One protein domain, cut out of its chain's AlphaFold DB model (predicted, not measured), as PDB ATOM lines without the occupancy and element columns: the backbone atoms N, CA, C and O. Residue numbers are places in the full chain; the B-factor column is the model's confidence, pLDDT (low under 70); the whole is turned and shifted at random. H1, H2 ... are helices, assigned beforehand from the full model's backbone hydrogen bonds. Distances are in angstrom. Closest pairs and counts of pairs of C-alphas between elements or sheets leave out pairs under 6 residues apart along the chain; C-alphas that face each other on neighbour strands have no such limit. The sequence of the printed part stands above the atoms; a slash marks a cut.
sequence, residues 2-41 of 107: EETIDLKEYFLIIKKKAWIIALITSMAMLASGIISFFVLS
ATOM      1  N   GLU A   2     -25.204  15.343 -55.906       46.97
ATOM      2  CA  GLU A   2     -23.966  15.509 -55.144       46.97
ATOM      3  C   GLU A   2     -23.922  16.964 -54.685       46.97
ATOM      4  O   GLU A   2     -23.701  17.861 -55.495       46.97
ATOM      5  N   GLU A   3     -24.201  17.214 -53.407       59.78
ATOM      6  CA  GLU A   3     -23.892  18.507 -52.799       59.78
ATOM      7  C   GLU A   3     -22.380  18.576 -52.598       59.78
ATOM      8  O   GLU A   3     -21.837  18.227 -51.548       59.78
ATOM      9  N   THR A   4     -21.667  18.960 -53.653       64.00
ATOM     10  CA  THR A   4     -20.253  19.287 -53.548       64.00
ATOM     11  C   THR A   4     -20.144  20.609 -52.800       64.00
ATOM     12  O   THR A   4     -20.454  21.683 -53.305       64.00
ATOM     13  N   ILE A   5     -19.746  20.511 -51.536       65.88
ATOM     14  CA  ILE A   5     -19.441  21.650 -50.675       65.88
ATOM     15  C   ILE A   5     -18.310  22.449 -51.343       65.88
ATOM     16  O   ILE A   5     -17.144  22.055 -51.290       65.88
ATOM     17  N   ASP A   6     -18.648  23.567 -51.991       75.00
ATOM     18  CA  ASP A   6     -17.668  24.444 -52.628       75.00
ATOM     19  C   ASP A   6     -16.993  25.333 -51.570       75.00
ATOM     20  O   ASP A   6     -17.509  26.362 -51.125       75.00
ATOM     21  N   LEU A   7     -15.795  24.922 -51.144       77.88
ATOM     22  CA  LEU A   7     -14.953  25.626 -50.167       77.88
ATOM     23  C   LEU A   7     -14.675  27.090 -50.549       77.88
ATOM     24  O   LEU A   7     -14.418  27.929 -49.678       77.88
ATOM     25  N   LYS A   8     -14.730  27.419 -51.842       78.81
ATOM     26  CA  LYS A   8     -14.457  28.764 -52.352       78.81
ATOM     27  C   LYS A   8     -15.564  29.751 -51.978       78.81
ATOM     28  O   LYS A   8     -15.282  30.921 -51.706       78.81
ATOM     29  N   GLU A   9     -16.804  29.277 -51.909       75.69
ATOM     30  CA  GLU A   9     -17.970  30.085 -51.559       75.69
ATOM     31  C   GLU A   9     -17.962  30.456 -50.067       75.69
ATOM     32  O   GLU A   9     -18.129  31.624 -49.706       75.69
ATOM     33  N   TYR A  10     -17.599  29.510 -49.196       81.31
ATOM     34  CA  TYR A  10     -17.378  29.771 -47.769       81.31
ATOM     35  C   TYR A  10     -16.258  30.791 -47.523       81.31
ATOM     36  O   TYR A  10     -16.387  31.675 -46.669       81.31
ATOM     37  N   PHE A  11     -15.178  30.729 -48.306       81.75
ATOM     38  CA  PHE A  11     -14.069  31.675 -48.189       81.75
ATOM     39  C   PHE A  11     -14.485  33.112 -48.549       81.75
ATOM     40  O   PHE A  11     -14.073  34.073 -47.890       81.75
ATOM     41  N   LEU A  12     -15.354  33.278 -49.553       81.06
ATOM     42  CA  LEU A  12     -15.921  34.579 -49.920       81.06
ATOM     43  C   LEU A  12     -16.829  35.146 -48.821       81.06
ATOM     44  O   LEU A  12     -16.759  36.344 -48.532       81.06
ATOM     45  N   ILE A  13     -17.628  34.300 -48.162       81.19
ATOM     46  CA  ILE A  13     -18.491  34.701 -47.040       81.19
ATOM     47  C   ILE A  13     -17.651  35.195 -45.854       81.19
ATOM     48  O   ILE A  13     -17.942  36.258 -45.293       81.19
ATOM     49  N   ILE A  14     -16.579  34.476 -45.508       82.12
ATOM     50  CA  ILE A  14     -15.654  34.876 -44.438       82.12
ATOM     51  C   ILE A  14     -14.979  36.206 -44.787       82.12
ATOM     52  O   ILE A  14     -14.975  37.122 -43.968       82.12
ATOM     53  N   LYS A  15     -14.475  36.365 -46.018       82.25
ATOM     54  CA  LYS A  15     -13.820  37.608 -46.455       82.25
ATOM     55  C   LYS A  15     -14.775  38.808 -46.425       82.25
ATOM     56  O   LYS A  15     -14.377  39.893 -46.011       82.25
ATOM     57  N   LYS A  16     -16.048  38.615 -46.788       82.44
ATOM     58  CA  LYS A  16     -17.090  39.659 -46.737       82.44
ATOM     59  C   LYS A  16     -17.407  40.109 -45.306       82.44
ATOM     60  O   LYS A  16     -17.746  41.268 -45.094       82.44
ATOM     61  N   LYS A  17     -17.282  39.209 -44.326       86.75
ATOM     62  CA  LYS A  17     -17.508  39.483 -42.895       86.75
ATOM     63  C   LYS A  17     -16.213  39.638 -42.087       86.75
ATOM     64  O   LYS A  17     -16.280  39.743 -40.864       86.75
ATOM     65  N   ALA A  18     -15.054  39.722 -42.743       85.94
ATOM     66  CA  ALA A  18     -13.750  39.819 -42.085       85.94
ATOM     67  C   ALA A  18     -13.653  41.019 -41.132       85.94
ATOM     68  O   ALA A  18     -12.983  40.936 -40.108       85.94
ATOM     69  N   TRP A  19     -14.378  42.106 -41.411       89.00
ATOM     70  CA  TRP A  19     -14.441  43.257 -40.512       89.00
ATOM     71  C   TRP A  19     -15.137  42.941 -39.178       89.00
ATOM     72  O   TRP A  19     -14.662  43.367 -38.130       89.00
ATOM     73  N   ILE A  20     -16.203  42.131 -39.180       89.38
ATOM     74  CA  ILE A  20     -16.875  41.696 -37.941       89.38
ATOM     75  C   ILE A  20     -15.924  40.826 -37.111       89.38
ATOM     76  O   ILE A  20     -15.820  40.999 -35.900       89.38
ATOM     77  N   ILE A  21     -15.184  39.930 -37.770       89.50
ATOM     78  CA  ILE A  21     -14.175  39.087 -37.116       89.50
ATOM     79  C   ILE A  21     -13.066  39.963 -36.519       89.50
ATOM     80  O   ILE A  21     -12.710  39.796 -35.358       89.50
ATOM     81  N   ALA A  22     -12.564  40.942 -37.276       91.19
ATOM     82  CA  ALA A  22     -11.553  41.881 -36.799       91.19
ATOM     83  C   ALA A  22     -12.038  42.697 -35.589       91.19
ATOM     84  O   ALA A  22     -11.274  42.893 -34.648       91.19
ATOM     85  N   LEU A  23     -13.306  43.120 -35.579       93.75
ATOM     86  CA  LEU A  23     -13.908  43.852 -34.463       93.75
ATOM     87  C   LEU A  23     -13.934  43.004 -33.182       93.75
ATOM     88  O   LEU A  23     -13.475  43.457 -32.137       93.75
ATOM     89  N   ILE A  24     -14.430  41.767 -33.268       93.19
ATOM     90  CA  ILE A  24     -14.547  40.868 -32.109       93.19
ATOM     91  C   ILE A  24     -13.158  40.500 -31.577       93.19
ATOM     92  O   ILE A  24     -12.923  40.566 -30.371       93.19
ATOM     93  N   THR A  25     -12.214  40.177 -32.466       93.62
ATOM     94  CA  THR A  25     -10.825  39.894 -32.083       93.62
ATOM     95  C   THR A  25     -10.168  41.111 -31.438       93.62
ATOM     96  O   THR A  25      -9.482  40.969 -30.431       93.62
ATOM     97  N   SER A  26     -10.408  42.317 -31.964       94.50
ATOM     98  CA  SER A  26      -9.887  43.556 -31.378       94.50
ATOM     99  C   SER A  26     -10.467  43.813 -29.986       94.50
ATOM    100  O   SER A  26      -9.711  44.108 -29.063       94.50
ATOM    101  N   MET A  27     -11.774  43.612 -29.789       95.19
ATOM    102  CA  MET A  27     -12.396  43.711 -28.465       95.19
ATOM    103  C   MET A  27     -11.814  42.696 -27.476       95.19
ATOM    104  O   MET A  27     -11.490  43.064 -26.349       95.19
ATOM    105  N   ALA A  28     -11.639  41.440 -27.892       94.06
ATOM    106  CA  ALA A  28     -11.040  40.406 -27.051       94.06
ATOM    107  C   ALA A  28      -9.578  40.729 -26.698       94.06
ATOM    108  O   ALA A  28      -9.167  40.570 -25.548       94.06
ATOM    109  N   MET A  29      -8.806  41.236 -27.663       94.38
ATOM    110  CA  MET A  29      -7.417  41.649 -27.462       94.38
ATOM    111  C   MET A  29      -7.312  42.820 -26.480       94.38
ATOM    112  O   MET A  29      -6.489  42.777 -25.568       94.38
ATOM    113  N   LEU A  30      -8.170  43.835 -26.626       94.38
ATOM    114  CA  LEU A  30      -8.225  44.978 -25.713       94.38
ATOM    115  C   LEU A  30      -8.634  44.549 -24.301       94.38
ATOM    116  O   LEU A  30      -7.976  44.934 -23.340       94.38
ATOM    117  N   ALA A  31      -9.668  43.714 -24.171       92.19
ATOM    118  CA  ALA A  31     -10.107  43.198 -22.878       92.19
ATOM    119  C   ALA A  31      -8.995  42.397 -22.179       92.19
ATOM    120  O   ALA A  31      -8.698  42.647 -21.012       92.19
ATOM    121  N   SER A  32      -8.335  41.489 -22.905       91.94
ATOM    122  CA  SER A  32      -7.205  40.709 -22.389       91.94
ATOM    123  C   SER A  32      -6.037  41.604 -21.964       91.94
ATOM    124  O   SER A  32      -5.495  41.439 -20.874       91.94
ATOM    125  N   GLY A  33      -5.699  42.611 -22.776       88.81
ATOM    126  CA  GLY A  33      -4.659  43.586 -22.450       88.81
ATOM    127  C   GLY A  33      -4.974  44.372 -21.175       88.81
ATOM    128  O   GLY A  33      -4.139  44.442 -20.279       88.81
ATOM    129  N   ILE A  34      -6.189  44.910 -21.050       89.44
ATOM    130  CA  ILE A  34      -6.603  45.668 -19.861       89.44
ATOM    131  C   ILE A  34      -6.508  44.795 -18.607       89.44
ATOM    132  O   ILE A  34      -5.930  45.222 -17.612       89.44
ATOM    133  N   ILE A  35      -7.018  43.563 -18.658       86.88
ATOM    134  CA  ILE A  35      -6.963  42.645 -17.515       86.88
ATOM    135  C   ILE A  35      -5.507  42.314 -17.160       86.88
ATOM    136  O   ILE A  35      -5.121  42.400 -15.997       86.88
ATOM    137  N   SER A  36      -4.685  41.988 -18.157       87.25
ATOM    138  CA  SER A  36      -3.289  41.599 -17.947       87.25
ATOM    139  C   SER A  36      -2.451  42.720 -17.321       87.25
ATOM    140  O   SER A  36      -1.682  42.464 -16.401       87.25
ATOM    141  N   PHE A  37      -2.628  43.968 -17.769       81.38
ATOM    142  CA  PHE A  37      -1.806  45.093 -17.307       81.38
ATOM    143  C   PHE A  37      -2.349  45.817 -16.069       81.38
ATOM    144  O   PHE A  37      -1.552  46.321 -15.281       81.38
ATOM    145  N   PHE A  38      -3.671  45.915 -15.893       78.00
ATOM    146  CA  PHE A  38      -4.262  46.678 -14.784       78.00
ATOM    147  C   PHE A  38      -4.746  45.812 -13.621       78.00
ATOM    148  O   PHE A  38      -4.863  46.322 -12.509       78.00
ATOM    149  N   VAL A  39      -5.051  44.532 -13.854       74.56
ATOM    150  CA  VAL A  39      -5.620  43.649 -12.822       74.56
ATOM    151  C   VAL A  39      -4.596  42.631 -12.331       74.56
ATOM    152  O   VAL A  39      -4.534  42.355 -11.133       74.56
ATOM    153  N   LEU A  40      -3.774  42.078 -13.227       75.06
ATOM    154  CA  LEU A  40      -2.748  41.113 -12.848       75.06
ATOM    155  C   LEU A  40      -1.540  41.817 -12.219       75.06
ATOM    156  O   LEU A  40      -0.914  42.688 -12.820       75.06
ATOM    157  N   SER A  41      -1.198  41.423 -10.991       72.00
ATOM    158  CA  SER A  41       0.038  41.880 -10.352       72.00
ATOM    159  C   SER A  41       1.244  41.247 -11.060       72.00
ATOM    160  O   SER A  41       1.203  40.047 -11.342       72.00
TER     161      SER A  41
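AT A GLANCE: This is residues 2 to 41 of the 107 residues of the protein "Chain length determinant family protein" of Paeniclostridium sordellii (strain ATCC 9714 / DSM 2141 / JCM 3814 / LMG 15708 / NCIMB 10717 / 211) (UniProt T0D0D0). Two helices, the short H1 and then the long H2, follow each other end to end and meet at a wide corner, with no core between them. A short unnamed lead, residues 2 to 6, adds to the length before H1. The printed part has 40 residues, with two named helices and no named strand, and is all helix. It is extended, a rod with spans of 57 by 18 by 8 A and a radius of gyration of the C-alphas of 17.0 A.

IN THESE COORDINATES: H1, residues 7 to 16, begins at C-alpha 7 (-14.953, 25.626, -50.167) and measures 14.6 A. H2, residues 18 to 39, measures 30.6 A and ends at C-alpha 39 (-5.620, 43.649, -12.822).

HOW THE PARTS SIT: H1 and H2 meet only through their link, a tight one of one residue, Lys 17. The N-to-C direction of H1 is (-0.04, 0.91, 0.41), and that of H2 is (0.40, 0.12, 0.91). In both helices every O i to N i+4 pair is within hydrogen-bond range.

THE WHOLE: The C-alphas farthest apart, of Glu 2 and Ser 41, are 57.3 A apart. Residues 2 to 41 stand free. The printed part has no cut. Its mean pLDDT is 83.0, and residues 2 to 5 are under 70.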